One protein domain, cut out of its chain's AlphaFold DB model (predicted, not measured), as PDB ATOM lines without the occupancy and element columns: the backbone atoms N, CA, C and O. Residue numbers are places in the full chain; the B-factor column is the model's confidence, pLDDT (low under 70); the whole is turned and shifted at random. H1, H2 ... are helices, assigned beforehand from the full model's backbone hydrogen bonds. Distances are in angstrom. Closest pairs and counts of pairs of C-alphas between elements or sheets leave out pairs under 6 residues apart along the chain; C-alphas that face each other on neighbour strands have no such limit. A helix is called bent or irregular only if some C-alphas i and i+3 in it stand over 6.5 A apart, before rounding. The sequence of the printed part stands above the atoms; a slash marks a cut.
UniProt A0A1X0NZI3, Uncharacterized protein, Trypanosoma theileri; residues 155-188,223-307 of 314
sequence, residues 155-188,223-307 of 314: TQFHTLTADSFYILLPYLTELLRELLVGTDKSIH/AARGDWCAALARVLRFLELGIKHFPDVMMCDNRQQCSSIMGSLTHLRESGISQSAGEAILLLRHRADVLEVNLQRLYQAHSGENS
ATOM      1  N   THR A 155     -53.483 -25.107 -71.763       40.53
ATOM      2  CA  THR A 155     -54.750 -24.715 -71.139       40.53
ATOM      3  C   THR A 155     -55.690 -23.940 -72.060       40.53
ATOM      4  O   THR A 155     -56.898 -24.023 -71.869       40.53
ATOM      5  N   GLN A 156     -55.191 -23.236 -73.084       47.22
ATOM      6  CA  GLN A 156     -56.062 -22.550 -74.048       47.22
ATOM      7  C   GLN A 156     -56.680 -23.492 -75.091       47.22
ATOM      8  O   GLN A 156     -57.732 -23.172 -75.645       47.22
ATOM      9  N   PHE A 157     -56.037 -24.635 -75.353       47.69
ATOM     10  CA  PHE A 157     -56.510 -25.636 -76.308       47.69
ATOM     11  C   PHE A 157     -57.355 -26.727 -75.642       47.69
ATOM     12  O   PHE A 157     -58.229 -27.295 -76.281       47.69
ATOM     13  N   HIS A 158     -57.179 -26.977 -74.341       41.47
ATOM     14  CA  HIS A 158     -57.986 -27.958 -73.600       41.47
ATOM     15  C   HIS A 158     -59.480 -27.609 -73.479       41.47
ATOM     16  O   HIS A 158     -60.267 -28.461 -73.082       41.47
ATOM     17  N   THR A 159     -59.887 -26.390 -73.840       48.47
ATOM     18  CA  THR A 159     -61.302 -25.998 -73.955       48.47
ATOM     19  C   THR A 159     -61.865 -26.119 -75.374       48.47
ATOM     20  O   THR A 159     -63.056 -25.891 -75.561       48.47
ATOM     21  N   LEU A 160     -61.038 -26.417 -76.384       55.62
ATOM     22  CA  LEU A 160     -61.509 -26.652 -77.750       55.62
ATOM     23  C   LEU A 160     -62.013 -28.090 -77.855       55.62
ATOM     24  O   LEU A 160     -61.261 -29.034 -77.635       55.62
ATOM     25  N   THR A 161     -63.289 -28.242 -78.182       62.12
ATOM     26  CA  THR A 161     -63.894 -29.517 -78.579       62.12
ATOM     27  C   THR A 161     -63.700 -29.751 -80.077       62.12
ATOM     28  O   THR A 161     -63.384 -28.813 -80.818       62.12
ATOM     29  N   ALA A 162     -63.924 -30.985 -80.533       61.25
ATOM     30  CA  ALA A 162     -63.883 -31.342 -81.952       61.25
ATOM     31  C   ALA A 162     -64.771 -30.413 -82.797       61.25
ATOM     32  O   ALA A 162     -64.329 -29.895 -83.819       61.25
ATOM     33  N   ASP A 163     -65.966 -30.089 -82.306       57.69
ATOM     34  CA  ASP A 163     -66.919 -29.251 -83.040       57.69
ATOM     35  C   ASP A 163     -66.512 -27.772 -83.060       57.69
ATOM     36  O   ASP A 163     -66.689 -27.071 -84.057       57.69
ATOM     37  N   SER A 164     -65.883 -27.284 -81.985       60.75
ATOM     38  CA  SER A 164     -65.296 -25.939 -81.986       60.75
ATOM     39  C   SER A 164     -64.157 -25.844 -83.004       60.75
ATOM     40  O   SER A 164     -63.995 -24.823 -83.674       60.75
ATOM     41  N   PHE A 165     -63.377 -26.920 -83.141       69.56
ATOM     42  CA  PHE A 165     -62.318 -27.015 -84.137       69.56
ATOM     43  C   PHE A 165     -62.874 -27.130 -85.565       69.56
ATOM     44  O   PHE A 165     -62.354 -26.472 -86.462       69.56
ATOM     45  N   TYR A 166     -63.970 -27.869 -85.765       67.81
ATOM     46  CA  TYR A 166     -64.692 -27.961 -87.039       67.81
ATOM     47  C   TYR A 166     -65.125 -26.577 -87.539       67.81
ATOM     48  O   TYR A 166     -64.854 -26.203 -88.679       67.81
ATOM     49  N   ILE A 167     -65.710 -25.764 -86.655       67.56
ATOM     50  CA  ILE A 167     -66.102 -24.385 -86.974       67.56
ATOM     51  C   ILE A 167     -64.872 -23.511 -87.249       67.56
ATOM     52  O   ILE A 167     -64.919 -22.628 -88.103       67.56
ATOM     53  N   LEU A 168     -63.771 -23.729 -86.526       71.94
ATOM     54  CA  LEU A 168     -62.546 -22.936 -86.616       71.94
ATOM     55  C   LEU A 168     -61.736 -23.209 -87.897       71.94
ATOM     56  O   LEU A 168     -61.087 -22.298 -88.418       71.94
ATOM     57  N   LEU A 169     -61.758 -24.443 -88.400       77.75
ATOM     58  CA  LEU A 169     -60.855 -24.917 -89.446       77.75
ATOM     59  C   LEU A 169     -60.921 -24.093 -90.751       77.75
ATOM     60  O   LEU A 169     -59.859 -23.654 -91.197       77.75
ATOM     61  N   PRO A 170     -62.099 -23.769 -91.325       76.62
ATOM     62  CA  PRO A 170     -62.177 -22.908 -92.509       76.62
ATOM     63  C   PRO A 170     -61.536 -21.526 -92.309       76.62
ATOM     64  O   PRO A 170     -60.949 -20.971 -93.238       76.62
ATOM     65  N   TYR A 171     -61.598 -20.977 -91.091       71.88
ATOM     66  CA  TYR A 171     -61.019 -19.669 -90.773       71.88
ATOM     67  C   TYR A 171     -59.510 -19.720 -90.605       71.88
ATOM     68  O   TYR A 171     -58.822 -18.783 -91.002       71.88
ATOM     69  N   LEU A 172     -58.977 -20.806 -90.044       75.62
ATOM     70  CA  LEU A 172     -57.531 -21.021 -90.008       75.62
ATOM     71  C   LEU A 172     -56.968 -21.131 -91.425       75.62
ATOM     72  O   LEU A 172     -55.925 -20.542 -91.701       75.62
ATOM     73  N   THR A 173     -57.677 -21.811 -92.329       80.69
ATOM     74  CA  THR A 173     -57.310 -21.886 -93.747       80.69
ATOM     75  C   THR A 173     -57.315 -20.508 -94.409       80.69
ATOM     76  O   THR A 173     -56.398 -20.171 -95.155       80.69
ATOM     77  N   GLU A 174     -58.335 -19.689 -94.141       79.25
ATOM     78  CA  GLU A 174     -58.427 -18.329 -94.677       79.25
ATOM     79  C   GLU A 174     -57.323 -17.414 -94.136       79.25
ATOM     80  O   GLU A 174     -56.649 -16.756 -94.925       79.25
ATOM     81  N   LEU A 175     -57.066 -17.439 -92.826       74.94
ATOM     82  CA  LEU A 175     -55.980 -16.681 -92.201       74.94
ATOM     83  C   LEU A 175     -54.607 -17.111 -92.720       74.94
ATOM     84  O   LEU A 175     -53.767 -16.258 -92.989       74.94
ATOM     85  N   LEU A 176     -54.378 -18.415 -92.892       82.38
ATOM     86  CA  LEU A 176     -53.144 -18.926 -93.483       82.38
ATOM     87  C   LEU A 176     -52.959 -18.366 -94.898       82.38
ATOM     88  O   LEU A 176     -51.892 -17.854 -95.221       82.38
ATOM     89  N   ARG A 177     -54.015 -18.381 -95.717       81.50
ATOM     90  CA  ARG A 177     -53.990 -17.808 -97.066       81.50
ATOM     91  C   ARG A 177     -53.745 -16.299 -97.048       81.50
ATOM     92  O   ARG A 177     -52.933 -15.820 -97.827       81.50
ATOM     93  N   GLU A 178     -54.401 -15.548 -96.164       78.25
ATOM     94  CA  GLU A 178     -54.190 -14.101 -96.008       78.25
ATOM     95  C   GLU A 178     -52.739 -13.774 -95.639       78.25
ATOM     96  O   GLU A 178     -52.135 -12.887 -96.241       78.25
ATOM     97  N   LEU A 179     -52.163 -14.515 -94.687       74.62
ATOM     98  CA  LEU A 179     -50.777 -14.332 -94.260       74.62
ATOM     99  C   LEU A 179     -49.782 -14.617 -95.396       74.62
ATOM    100  O   LEU A 179     -48.739 -13.966 -95.449       74.62
ATOM    101  N   LEU A 180     -50.117 -15.530 -96.314       73.56
ATOM    102  CA  LEU A 180     -49.291 -15.898 -97.472       73.56
ATOM    103  C   LEU A 180     -49.499 -14.986 -98.696       73.56
ATOM    104  O   LEU A 180     -48.561 -14.684 -99.428       73.56
ATOM    105  N   VAL A 181     -50.705 -14.465 -98.916       68.06
ATOM    106  CA  VAL A 181     -50.947 -13.437 -99.948       68.06
ATOM    107  C   VAL A 181     -50.329 -12.099 -99.523       68.06
ATOM    108  O   VAL A 181     -49.837 -11.334-100.356       68.06
ATOM    109  N   GLY A 182     -50.313 -11.825 -98.215       55.47
ATOM    110  CA  GLY A 182     -49.587 -10.702 -97.632       55.47
ATOM    111  C   GLY A 182     -48.081 -10.778 -97.887       55.47
ATOM    112  O   GLY A 182     -47.459  -9.737 -98.080       55.47
ATOM    113  N   THR A 183     -47.501 -11.982 -97.978       52.06
ATOM    114  CA  THR A 183     -46.084 -12.143 -98.328       52.06
ATOM    115  C   THR A 183     -45.788 -11.790 -99.782       52.06
ATOM    116  O   THR A 183     -44.854 -11.035-100.002       52.06
ATOM    117  N   ASP A 184     -46.603 -12.165-100.770       48.59
ATOM    118  CA  ASP A 184     -46.313 -11.796-102.172       48.59
ATOM    119  C   ASP A 184     -46.411 -10.289-102.439       48.59
ATOM    120  O   ASP A 184     -45.660  -9.737-103.242       48.59
ATOM    121  N   LYS A 185     -47.295  -9.584-101.725       44.69
ATOM    122  CA  LYS A 185     -47.426  -8.122-101.842       44.69
ATOM    123  C   LYS A 185     -46.430  -7.352-100.970       44.69
ATOM    124  O   LYS A 185     -46.164  -6.187-101.246       44.69
ATOM    125  N   SER A 186     -45.875  -7.982 -99.932       41.31
ATOM    126  CA  SER A 186     -44.949  -7.350 -98.981       41.31
ATOM    127  C   SER A 186     -43.486  -7.793 -99.137       41.31
ATOM    128  O   SER A 186     -42.606  -7.159 -98.558       41.31
ATOM    129  N   ILE A 187     -43.188  -8.835 -99.921       43.94
ATOM    130  CA  ILE A 187     -41.818  -9.251-100.283       43.94
ATOM    131  C   ILE A 187     -41.234  -8.348-101.390       43.94
ATOM    132  O   ILE A 187     -40.028  -8.354-101.614       43.94
ATOM    133  N   HIS A 188     -42.030  -7.463-102.002       36.44
ATOM    134  CA  HIS A 188     -41.513  -6.427-102.907       36.44
ATOM    135  C   HIS A 188     -40.756  -5.282-102.189       36.44
ATOM    136  O   HIS A 188     -40.180  -4.416-102.837       36.44
ATOM    137  N   ALA A 223     -40.902  -4.791 -86.650       55.25
ATOM    138  CA  ALA A 223     -42.065  -5.073 -85.807       55.25
ATOM    139  C   ALA A 223     -43.146  -5.822 -86.599       55.25
ATOM    140  O   ALA A 223     -43.454  -6.959 -86.266       55.25
ATOM    141  N   ALA A 224     -43.567  -5.291 -87.752       62.53
ATOM    142  CA  ALA A 224     -44.561  -5.938 -88.613       62.53
ATOM    143  C   ALA A 224     -44.144  -7.350 -89.072       62.53
ATOM    144  O   ALA A 224     -44.980  -8.246 -89.203       62.53
ATOM    145  N   ARG A 225     -42.842  -7.581 -89.300       65.31
ATOM    146  CA  ARG A 225     -42.300  -8.916 -89.603       65.31
ATOM    147  C   ARG A 225     -42.355  -9.845 -88.388       65.31
ATOM    148  O   ARG A 225     -42.643 -11.029 -88.557       65.31
ATOM    149  N   GLY A 226     -42.080  -9.329 -87.191       61.69
ATOM    150  CA  GLY A 226     -42.248 -10.048 -85.929       61.69
ATOM    151  C   GLY A 226     -43.701 -10.461 -85.697       61.69
ATOM    152  O   GLY A 226     -43.964 -11.629 -85.404       61.69
ATOM    153  N   ASP A 227     -44.636  -9.550 -85.946       64.06
ATOM    154  CA  ASP A 227     -46.073  -9.767 -85.757       64.06
ATOM    155  C   ASP A 227     -46.608 -10.794 -86.761       64.06
ATOM    156  O   ASP A 227     -47.347 -11.712 -86.393       64.06
ATOM    157  N   TRP A 228     -46.153 -10.714 -88.017       73.12
ATOM    158  CA  TRP A 228     -46.434 -11.723 -89.039       73.12
ATOM    159  C   TRP A 228     -45.892 -13.104 -88.646       73.12
ATOM    160  O   TRP A 228     -46.628 -14.092 -88.704       73.12
ATOM    161  N   CYS A 229     -44.636 -13.185 -88.185       67.50
ATOM    162  CA  CYS A 229     -44.035 -14.447 -87.739       67.50
ATOM    163  C   CYS A 229     -44.813 -15.042 -86.560       67.50
ATOM    164  O   CYS A 229     -45.078 -16.243 -86.534       67.50
ATOM    165  N   ALA A 230     -45.211 -14.213 -85.593       64.94
ATOM    166  CA  ALA A 230     -45.974 -14.649 -84.432       64.94
ATOM    167  C   ALA A 230     -47.381 -15.128 -84.820       64.94
ATOM    168  O   ALA A 230     -47.821 -16.180 -84.353       64.94
ATOM    169  N   ALA A 231     -48.073 -14.411 -85.710       65.06
ATOM    170  CA  ALA A 231     -49.376 -14.815 -86.227       65.06
ATOM    171  C   ALA A 231     -49.299 -16.163 -86.961       65.06
ATOM    172  O   ALA A 231     -50.074 -17.075 -86.663       65.06
ATOM    173  N   LEU A 232     -48.315 -16.330 -87.851       74.50
ATOM    174  CA  LEU A 232     -48.092 -17.585 -88.566       74.50
ATOM    175  C   LEU A 232     -47.748 -18.733 -87.605       74.50
ATOM    176  O   LEU A 232     -48.321 -19.816 -87.711       74.50
ATOM    177  N   ALA A 233     -46.883 -18.493 -86.613       67.75
ATOM    178  CA  ALA A 233     -46.523 -19.479 -85.590       67.75
ATOM    179  C   ALA A 233     -47.745 -20.027 -84.848       67.75
ATOM    180  O   ALA A 233     -47.815 -21.228 -84.563       67.75
ATOM    181  N   ARG A 234     -48.694 -19.140 -84.526       70.06
ATOM    182  CA  ARG A 234     -49.942 -19.485 -83.844       70.06
ATOM    183  C   ARG A 234     -50.865 -20.271 -84.768       70.06
ATOM    184  O   ARG A 234     -51.347 -21.317 -84.351       70.06
ATOM    185  N   VAL A 235     -51.065 -19.839 -86.016       75.31
ATOM    186  CA  VAL A 235     -51.896 -20.576 -86.990       75.31
ATOM    187  C   VAL A 235     -51.360 -21.993 -87.204       75.31
ATOM    188  O   VAL A 235     -52.111 -22.957 -87.055       75.31
ATOM    189  N   LEU A 236     -50.051 -22.141 -87.443       77.44
ATOM    190  CA  LEU A 236     -49.409 -23.453 -87.567       77.44
ATOM    191  C   LEU A 236     -49.606 -24.296 -86.301       77.44
ATOM    192  O   LEU A 236     -49.916 -25.479 -86.391       77.44
ATOM    193  N   ARG A 237     -49.507 -23.685 -85.113       74.19
ATOM    194  CA  ARG A 237     -49.740 -24.383 -83.843       74.19
ATOM    195  C   ARG A 237     -51.175 -24.896 -83.703       74.19
ATOM    196  O   ARG A 237     -51.370 -26.023 -83.261       74.19
ATOM    197  N   PHE A 238     -52.172 -24.095 -84.072       74.75
ATOM    198  CA  PHE A 238     -53.573 -24.524 -84.041       74.75
ATOM    199  C   PHE A 238     -53.825 -25.702 -84.983       74.75
ATOM    200  O   PHE A 238     -54.535 -26.635 -84.611       74.75
ATOM    201  N   LEU A 239     -53.202 -25.698 -86.162       80.50
ATOM    202  CA  LEU A 239     -53.286 -26.810 -87.106       80.50
ATOM    203  C   LEU A 239     -52.593 -28.073 -86.573       80.50
ATOM    204  O   LEU A 239     -53.184 -29.148 -86.626       80.50
ATOM    205  N   GLU A 240     -51.390 -27.954 -85.996       80.00
ATOM    206  CA  GLU A 240     -50.687 -29.072 -85.340       80.00
ATOM    207  C   GLU A 240     -51.554 -29.726 -84.254       80.00
ATOM    208  O   GLU A 240     -51.651 -30.951 -84.169       80.00
ATOM    209  N   LEU A 241     -52.182 -28.903 -83.412       75.38
ATOM    210  CA  LEU A 241     -53.037 -29.380 -82.330       75.38
ATOM    211  C   LEU A 241     -54.332 -30.004 -82.862       75.38
ATOM    212  O   LEU A 241     -54.759 -31.034 -82.344       75.38
ATOM    213  N   GLY A 242     -54.906 -29.444 -83.928       74.81
ATOM    214  CA  GLY A 242     -56.048 -30.017 -84.635       74.81
ATOM    215  C   GLY A 242     -55.776 -31.421 -85.163       74.81
ATOM    216  O   GLY A 242     -56.530 -32.339 -84.878       74.81
ATOM    217  N   ILE A 243     -54.648 -31.619 -85.846       81.12
ATOM    218  CA  ILE A 243     -54.215 -32.939 -86.342       81.12
ATOM    219  C   ILE A 243     -54.028 -33.931 -85.195       81.12
ATOM    220  O   ILE A 243     -54.390 -35.098 -85.313       81.12
ATOM    221  N   LYS A 244     -53.435 -33.479 -84.085       77.06
ATOM    222  CA  LYS A 244     -53.125 -34.339 -82.941       77.06
ATOM    223  C   LYS A 244     -54.374 -34.789 -82.181       77.06
ATOM    224  O   LYS A 244     -54.393 -35.908 -81.677       77.06
ATOM    225  N   HIS A 245     -55.357 -33.906 -82.029       72.81
ATOM    226  CA  HIS A 245     -56.495 -34.122 -81.133       72.81
ATOM    227  C   HIS A 245     -57.812 -34.408 -81.860       72.81
ATOM    228  O   HIS A 245     -58.668 -35.070 -81.284       72.81
ATOM    229  N   PHE A 246     -57.963 -33.948 -83.104       77.88
ATOM    230  CA  PHE A 246     -59.193 -34.046 -83.898       77.88
ATOM    231  C   PHE A 246     -58.899 -34.498 -85.346       77.88
ATOM    232  O   PHE A 246     -59.221 -33.777 -86.295       77.88
ATOM    233  N   PRO A 247     -58.265 -35.671 -85.544       77.38
ATOM    234  CA  PRO A 247     -57.905 -36.163 -86.876       77.38
ATOM    235  C   PRO A 247     -59.130 -36.367 -87.785       77.38
ATOM    236  O   PRO A 247     -59.075 -36.024 -88.965       77.38
ATOM    237  N   ASP A 248     -60.250 -36.824 -87.222       73.19
ATOM    238  CA  ASP A 248     -61.480 -37.114 -87.971       73.19
ATOM    239  C   ASP A 248     -62.116 -35.837 -88.545       73.19
ATOM    240  O   ASP A 248     -62.546 -35.808 -89.696       73.19
ATOM    241  N   VAL A 249     -62.072 -34.737 -87.783       73.62
ATOM    242  CA  VAL A 249     -62.582 -33.412 -88.190       73.62
ATOM    243  C   VAL A 249     -61.840 -32.872 -89.413       73.62
ATOM    244  O   VAL A 249     -62.421 -32.160 -90.236       73.62
ATOM    245  N   MET A 250     -60.554 -33.205 -89.540       76.81
ATOM    246  CA  MET A 250     -59.737 -32.822 -90.688       76.81
ATOM    247  C   MET A 250     -60.102 -33.642 -91.940       76.81
ATOM    248  O   MET A 250     -60.120 -33.096 -93.041       76.81
ATOM    249  N   MET A 251     -60.400 -34.939 -91.808       74.50
ATOM    250  CA  MET A 251     -60.500 -35.839 -92.970       74.50
ATOM    251  C   MET A 251     -61.915 -36.165 -93.435       74.50
ATOM    252  O   MET A 251     -62.118 -36.251 -94.646       74.50
ATOM    253  N   CYS A 252     -62.863 -36.365 -92.519       66.25
ATOM    254  CA  CYS A 252     -64.206 -36.833 -92.864       66.25
ATOM    255  C   CYS A 252     -65.034 -35.713 -93.494       66.25
ATOM    256  O   CYS A 252     -65.519 -35.851 -94.614       66.25
ATOM    257  N   ASP A 253     -65.089 -34.566 -92.821       60.84
ATOM    258  CA  ASP A 253     -66.041 -33.512 -93.171       60.84
ATOM    259  C   ASP A 253     -65.377 -32.298 -93.854       60.84
ATOM    260  O   ASP A 253     -66.045 -31.474 -94.471       60.84
ATOM    261  N   ASN A 254     -64.041 -32.182 -93.799       69.25
ATOM    262  CA  ASN A 254     -63.300 -30.995 -94.261       69.25
ATOM    263  C   ASN A 254     -62.157 -31.285 -95.244       69.25
ATOM    264  O   ASN A 254     -61.201 -30.509 -95.353       69.25
ATOM    265  N   ARG A 255     -62.253 -32.362 -96.027       74.69
ATOM    266  CA  ARG A 255     -61.197 -32.779 -96.968       74.69
ATOM    267  C   ARG A 255     -60.712 -31.653 -97.898       74.69
ATOM    268  O   ARG A 255     -59.514 -31.533 -98.162       74.69
ATOM    269  N   GLN A 256     -61.625 -30.798 -98.361       79.00
ATOM    270  CA  GLN A 256     -61.297 -29.639 -99.198       79.00
ATOM    271  C   GLN A 256     -60.460 -28.589 -98.448       79.00
ATOM    272  O   GLN A 256     -59.516 -28.038 -99.016       79.00
ATOM    273  N   GLN A 257     -60.758 -28.341 -97.169       80.19
ATOM    274  CA  GLN A 257     -59.968 -27.433 -96.333       80.19
ATOM    275  C   GLN A 257     -58.563 -27.983 -96.115       80.19
ATOM    276  O   GLN A 257     -57.595 -27.244 -96.265       80.19
ATOM    277  N   CYS A 258     -58.422 -29.286 -95.867       80.50
ATOM    278  CA  CYS A 258     -57.108 -29.914 -95.746       80.50
ATOM    279  C   CYS A 258     -56.277 -29.811 -97.026       80.50
ATOM    280  O   CYS A 258     -55.100 -29.467 -96.948       80.50
ATOM    281  N   SER A 259     -56.882 -30.014 -98.201       82.94
ATOM    282  CA  SER A 259     -56.196 -29.780 -99.478       82.94
ATOM    283  C   SER A 259     -55.758 -28.319 -99.634       82.94
ATOM    284  O   SER A 259     -54.660 -28.058-100.122       82.94
ATOM    285  N   SER A 260     -56.593 -27.365 -99.214       84.69
ATOM    286  CA  SER A 260     -56.253 -25.938 -99.259       84.69
ATOM    287  C   SER A 260     -55.133 -25.577 -98.281       84.69
ATOM    288  O   SER A 260     -54.292 -24.737 -98.605       84.69
ATOM    289  N   ILE A 261     -55.109 -26.191 -97.096       86.38
ATOM    290  CA  ILE A 261     -54.039 -26.019 -96.109       86.38
ATOM    291  C   ILE A 261     -52.739 -26.585 -96.667       86.38
ATOM    292  O   ILE A 261     -51.743 -25.874 -96.670       86.38
ATOM    293  N   MET A 262     -52.752 -27.810 -97.203       85.19
ATOM    294  CA  MET A 262     -51.572 -28.413 -97.831       85.19
ATOM    295  C   MET A 262     -51.009 -27.515 -98.934       85.19
ATOM    296  O   MET A 262     -49.841 -27.157 -98.861       85.19
ATOM    297  N   GLY A 263     -51.843 -27.044 -99.869       84.25
ATOM    298  CA  GLY A 263     -51.392 -26.121-100.917       84.25
ATOM    299  C   GLY A 263     -50.810 -24.811-100.370       84.25
ATOM    300  O   GLY A 263     -49.832 -24.296-100.903       84.25
ATOM    301  N   SER A 264     -51.356 -24.297 -99.264       85.88
ATOM    302  CA  SER A 264     -50.826 -23.106 -98.586       85.88
ATOM    303  C   SER A 264     -49.466 -23.370 -97.919       85.88
ATOM    304  O   SER A 264     -48.584 -22.513 -97.956       85.88
ATOM    305  N   LEU A 265     -49.253 -24.558 -97.342       85.94
ATOM    306  CA  LEU A 265     -47.965 -24.956 -96.761       85.94
ATOM    307  C   LEU A 265     -46.904 -25.184 -97.847       85.94
ATOM    308  O   LEU A 265     -45.779 -24.703 -97.701       85.94
ATOM    309  N   THR A 266     -47.267 -25.819 -98.965       85.06
ATOM    310  CA  THR A 266     -46.378 -25.965-100.125       85.06
ATOM    311  C   THR A 266     -45.996 -24.593-100.689       85.06
ATOM    312  O   THR A 266     -44.821 -24.342-100.946       85.06
ATOM    313  N   HIS A 267     -46.949 -23.656-100.778       83.06
ATOM    314  CA  HIS A 267     -46.661 -22.278-101.179       83.06
ATOM    315  C   HIS A 267     -45.693 -21.584-100.215       83.06
ATOM    316  O   HIS A 267     -44.758 -20.931-100.658       83.06
ATOM    317  N   LEU A 268     -45.849 -21.749 -98.896       80.25
ATOM    318  CA  LEU A 268     -44.899 -21.208 -97.915       80.25
ATOM    319  C   LEU A 268     -43.481 -21.780 -98.102       80.25
ATOM    320  O   LEU A 268     -42.495 -21.069 -97.920       80.25
ATOM    321  N   ARG A 269     -43.364 -23.050 -98.501       77.50
ATOM    322  CA  ARG A 269     -42.081 -23.690 -98.818       77.50
ATOM    323  C   ARG A 269     -41.466 -23.163-100.120       77.50
ATOM    324  O   ARG A 269     -40.244 -23.015-100.193       77.50
ATOM    325  N   GLU A 270     -42.278 -22.933-101.143       76.06
ATOM    326  CA  GLU A 270     -41.832 -22.510-102.478       76.06
ATOM    327  C   GLU A 270     -41.619 -21.001-102.591       76.06
ATOM    328  O   GLU A 270     -40.731 -20.569-103.326       76.06
ATOM    329  N   SER A 271     -42.379 -20.209-101.827       68.38
ATOM    330  CA  SER A 271     -42.172 -18.772-101.676       68.38
ATOM    331  C   SER A 271     -40.715 -18.542-101.289       68.38
ATOM    332  O   SER A 271     -40.244 -18.986-100.238       68.38
ATOM    333  N   GLY A 272     -39.961 -17.937-102.208       53.22
ATOM    334  CA  GLY A 272     -38.513 -17.767-102.144       53.22
ATOM    335  C   GLY A 272     -38.081 -16.753-101.091       53.22
ATOM    336  O   GLY A 272     -37.353 -15.814-101.402       53.22
ATOM    337  N   ILE A 273     -38.535 -16.919 -99.846       58.81
ATOM    338  CA  ILE A 273     -38.034 -16.188 -98.692       58.81
ATOM    339  C   ILE A 273     -36.524 -16.454 -98.654       58.81
ATOM    340  O   ILE A 273     -36.087 -17.586 -98.443       58.81
ATOM    341  N   SER A 274     -35.760 -15.410 -98.983       54.34
ATOM    342  CA  SER A 274     -34.316 -15.455 -99.224       54.34
ATOM    343  C   SER A 274     -33.578 -16.234 -98.134       54.34
ATOM    344  O   SER A 274     -33.965 -16.204 -96.969       54.34
ATOM    345  N   GLN A 275     -32.457 -16.876 -98.476       51.25
ATOM    346  CA  GLN A 275     -31.567 -17.534 -97.507       51.25
ATOM    347  C   GLN A 275     -31.043 -16.578 -96.412       51.25
ATOM    348  O   GLN A 275     -30.499 -17.035 -95.413       51.25
ATOM    349  N   SER A 276     -31.239 -15.262 -96.571       48.66
ATOM    350  CA  SER A 276     -31.007 -14.236 -95.545       48.66
ATOM    351  C   SER A 276     -32.176 -14.028 -94.565       48.66
ATOM    352  O   SER A 276     -32.139 -13.104 -93.750       48.66
ATOM    353  N   ALA A 277     -33.233 -14.837 -94.638       59.19
ATOM    354  CA  ALA A 277     -34.361 -14.768 -93.722       59.19
ATOM    355  C   ALA A 277     -33.927 -15.097 -92.289       59.19
ATOM    356  O   ALA A 277     -33.169 -16.034 -92.051       59.19
ATOM    357  N   GLY A 278     -34.418 -14.316 -91.324       64.69
ATOM    358  CA  GLY A 278     -34.098 -14.519 -89.911       64.69
ATOM    359  C   GLY A 278     -34.484 -15.919 -89.418       64.69
ATOM    360  O   GLY A 278     -35.430 -16.526 -89.919       64.69
ATOM    361  N   GLU A 279     -33.777 -16.402 -88.395       70.12
ATOM    362  CA  GLU A 279     -33.915 -17.740 -87.794       70.12
ATOM    363  C   GLU A 279     -35.373 -18.145 -87.500       70.12
ATOM    364  O   GLU A 279     -35.775 -19.282 -87.747       70.12
ATOM    365  N   ALA A 280     -36.206 -17.193 -87.066       65.62
ATOM    366  CA  ALA A 280     -37.629 -17.414 -86.806       65.62
ATOM    367  C   ALA A 280     -38.413 -17.878 -88.049       65.62
ATOM    368  O   ALA A 280     -39.288 -18.734 -87.940       65.62
ATOM    369  N   ILE A 281     -38.094 -17.358 -89.236       71.81
ATOM    370  CA  ILE A 281     -38.783 -17.717 -90.483       71.81
ATOM    371  C   ILE A 281     -38.379 -19.127 -90.926       71.81
ATOM    372  O   ILE A 281     -39.231 -19.907 -91.350       71.81
ATOM    373  N   LEU A 282     -37.101 -19.485 -90.767       75.00
ATOM    374  CA  LEU A 282     -36.618 -20.842 -91.040       75.00
ATOM    375  C   LEU A 282     -37.278 -21.868 -90.111       75.00
ATOM    376  O   LEU A 282     -37.700 -22.929 -90.571       75.00
ATOM    377  N   LEU A 283     -37.438 -21.532 -88.828       77.06
ATOM    378  CA  LEU A 283     -38.153 -22.375 -87.871       77.06
ATOM    379  C   LEU A 283     -39.626 -22.559 -88.266       77.06
ATOM    380  O   LEU A 283     -40.148 -23.671 -88.199       77.06
ATOM    381  N   LEU A 284     -40.301 -21.493 -88.702       78.56
ATOM    382  CA  LEU A 284     -41.694 -21.564 -89.153       78.56
ATOM    383  C   LEU A 284     -41.855 -22.403 -90.416       78.56
ATOM    384  O   LEU A 284     -42.793 -23.194 -90.497       78.56
ATOM    385  N   ARG A 285     -40.915 -22.294 -91.357       79.19
ATOM    386  CA  ARG A 285     -40.872 -23.138 -92.551       79.19
ATOM    387  C   ARG A 285     -40.687 -24.608 -92.191       79.19
ATOM    388  O   ARG A 285     -41.477 -25.434 -92.626       79.19
ATOM    389  N   HIS A 286     -39.727 -24.929 -91.325       81.94
ATOM    390  CA  HIS A 286     -39.555 -26.301 -90.848       81.94
ATOM    391  C   HIS A 286     -40.836 -26.818 -90.172       81.94
ATOM    392  O   HIS A 286     -41.230 -27.969 -90.365       81.94
ATOM    393  N   ARG A 287     -41.503 -25.999 -89.351       81.94
ATOM    394  CA  ARG A 287     -42.769 -26.395 -88.717       81.94
ATOM    395  C   ARG A 287     -43.868 -26.647 -89.749       81.94
ATOM    396  O   ARG A 287     -44.590 -27.630 -89.611       81.94
ATOM    397  N   ALA A 288     -43.960 -25.816 -90.783       84.50
ATOM    398  CA  ALA A 288     -44.873 -26.015 -91.902       84.50
ATOM    399  C   ALA A 288     -44.577 -27.313 -92.675       84.50
ATOM    400  O   ALA A 288     -45.510 -28.063 -92.946       84.50
ATOM    401  N   ASP A 289     -43.303 -27.632 -92.930       84.50
ATOM    402  CA  ASP A 289     -42.894 -28.878 -93.595       84.50
ATOM    403  C   ASP A 289     -43.309 -30.110 -92.767       84.50
ATOM    404  O   ASP A 289     -43.901 -31.064 -93.273       84.50
ATOM    405  N   VAL A 290     -43.058 -30.091 -91.452       85.94
ATOM    406  CA  VAL A 290     -43.480 -31.177 -90.548       85.94
ATOM    407  C   VAL A 290     -45.002 -31.315 -90.525       85.94
ATOM    408  O   VAL A 290     -45.525 -32.432 -90.505       85.94
ATOM    409  N   LEU A 291     -45.716 -30.189 -90.530       86.06
ATOM    410  CA  LEU A 291     -47.171 -30.153 -90.547       86.06
ATOM    411  C   LEU A 291     -47.740 -30.742 -91.846       86.06
ATOM    412  O   LEU A 291     -48.671 -31.543 -91.781       86.06
ATOM    413  N   GLU A 292     -47.156 -30.406 -92.997       86.75
ATOM    414  CA  GLU A 292     -47.523 -30.953 -94.309       86.75
ATOM    415  C   GLU A 292     -47.349 -32.476 -94.335       86.75
ATOM    416  O   GLU A 292     -48.280 -33.199 -94.694       86.75
ATOM    417  N   VAL A 293     -46.207 -32.986 -93.860       86.56
ATOM    418  CA  VAL A 293     -45.963 -34.434 -93.785       86.56
ATOM    419  C   VAL A 293     -46.964 -35.116 -92.846       86.56
ATOM    420  O   VAL A 293     -47.452 -36.207 -93.147       86.56
ATOM    421  N   ASN A 294     -47.299 -34.498 -91.711       84.94
ATOM    422  CA  ASN A 294     -48.294 -35.047 -90.788       84.94
ATOM    423  C   ASN A 294     -49.693 -35.098 -91.422       84.94
ATOM    424  O   ASN A 294     -50.358 -36.127 -91.306       84.94
ATOM    425  N   LEU A 295     -50.112 -34.045 -92.132       84.81
ATOM    426  CA  LEU A 295     -51.370 -34.028 -92.889       84.81
ATOM    427  C   LEU A 295     -51.382 -35.100 -93.978       84.81
ATOM    428  O   LEU A 295     -52.369 -35.819 -94.117       84.81
ATOM    429  N   GLN A 296     -50.278 -35.262 -94.707       85.44
ATOM    430  CA  GLN A 296     -50.163 -36.264 -95.760       85.44
ATOM    431  C   GLN A 296     -50.247 -37.692 -95.204       85.44
ATOM    432  O   GLN A 296     -50.946 -38.528 -95.776       85.44
ATOM    433  N   ARG A 297     -49.591 -37.977 -94.069       85.50
ATOM    434  CA  ARG A 297     -49.715 -39.276 -93.383       85.50
ATOM    435  C   ARG A 297     -51.147 -39.538 -92.936       85.50
ATOM    436  O   ARG A 297     -51.642 -40.647 -93.104       85.50
ATOM    437  N   LEU A 298     -51.809 -38.519 -92.398       83.25
ATOM    438  CA  LEU A 298     -53.190 -38.620 -91.943       83.25
ATOM    439  C   LEU A 298     -54.129 -38.907 -93.131       83.25
ATOM    440  O   LEU A 298     -54.956 -39.812 -93.055       83.25
ATOM    441  N   TYR A 299     -53.909 -38.248 -94.269       80.75
ATOM    442  CA  TYR A 299     -54.643 -38.483 -95.514       80.75
ATOM    443  C   TYR A 299     -54.438 -39.897 -96.082       80.75
ATOM    444  O   TYR A 299     -55.382 -40.534 -96.553       80.75
ATOM    445  N   GLN A 300     -53.204 -40.410 -96.026       81.38
ATOM    446  CA  GLN A 300     -52.873 -41.772 -96.457       81.38
ATOM    447  C   GLN A 300     -53.490 -42.831 -95.540       81.38
ATOM    448  O   GLN A 300     -54.011 -43.823 -96.042       81.38
ATOM    449  N   ALA A 301     -53.482 -42.606 -94.223       79.44
ATOM    450  CA  ALA A 301     -54.087 -43.515 -93.252       79.44
ATOM    451  C   ALA A 301     -55.596 -43.688 -93.497       79.44
ATOM    452  O   ALA A 301     -56.073 -44.815 -93.577       79.44
ATOM    453  N   HIS A 302     -56.318 -42.591 -93.748       70.44
ATOM    454  CA  HIS A 302     -57.763 -42.629 -94.012       70.44
ATOM    455  C   HIS A 302     -58.107 -43.140 -95.420       70.44
ATOM    456  O   HIS A 302     -59.162 -43.726 -95.638       70.44
ATOM    457  N   SER A 303     -57.211 -42.959 -96.397       66.06
ATOM    458  CA  SER A 303     -57.388 -43.529 -97.742       66.06
ATOM    459  C   SER A 303     -57.092 -45.038 -97.783       66.06
ATOM    460  O   SER A 303     -57.567 -45.730 -98.681       66.06
ATOM    461  N   GLY A 304     -56.307 -45.548 -96.828       56.78
ATOM    462  CA  GLY A 304     -55.930 -46.959 -96.716       56.78
ATOM    463  C   GLY A 304     -56.974 -47.855 -96.042       56.78
ATOM    464  O   GLY A 304     -56.976 -49.058 -96.296       56.78
ATOM    465  N   GLU A 305     -57.892 -47.296 -95.247       50.50
ATOM    466  CA  GLU A 305     -58.947 -48.056 -94.547       50.50
ATOM    467  C   GLU A 305     -60.104 -48.529 -95.451       50.50
ATOM    468  O   GLU A 305     -60.933 -49.321 -95.017       50.50
ATOM    469  N   ASN A 306     -60.107 -48.160 -96.740       44.12
ATOM    470  CA  ASN A 306     -60.988 -48.736 -97.767       44.12
ATOM    471  C   ASN A 306     -60.263 -49.704 -98.726       44.12
ATOM    472  O   ASN A 306     -60.725 -49.936 -99.843       44.12
ATOM    473  N   SER A 307     -59.135 -50.290 -98.314       33.59
ATOM    474  CA  SER A 307     -58.547 -51.435 -99.016       33.59
ATOM    475  C   SER A 307     -59.004 -52.731 -98.338       33.59
ATOM    476  O   SER A 307     -58.545 -53.023 -97.229       33.59
TER     477      SER A 307
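What this domain is: This is residues 155 to 188 and 223 to 307 of the 314 residues of an uncharacterized protein of Trypanosoma theileri (UniProt A0A1X0NZI3). Four helices, H1, H2, H4 and H5, form an up-and-down bundle, each running against the one before; short H3 caps one end. The 119 printed residues have five named helices, H1 to H5: all helix. The whole is compact, radius of gyration of the C-alphas 14.8 A, spans 46 by 33 by 22 A.

Where its parts are: H5, residues 279 to 304, spans 37.7 A, ending at (-55.930, -46.959, -96.716). H2 is 223 to 245, 32.8 A; H4 255 to 270, 22.6 A; H3 247 to 251. H1, 162 to 186, 35.0 A, begins at (-63.883, -31.342, -81.952), is only just irregular, C-alphas 167 and 170 being 6.9 A apart, and has a kink of 38 degrees near 169.

How they stand to each other: H5 touches H2 at 24 degrees, closest C-alphas Leu 284 and Ala 233, 6.4 A. H4 and H5 form a hairpin. H1 and H5 are apart. Every O i to N i+4 pair is within hydrogen-bond range in H2 to H5; 19 of 21 in H1.

The domain as a whole: Residues 189 to 222 are not printed; C-alphas 188 and 223 are 17.2 A apart. No link printed whole is long. Residues under pLDDT 70 include 155 to 167.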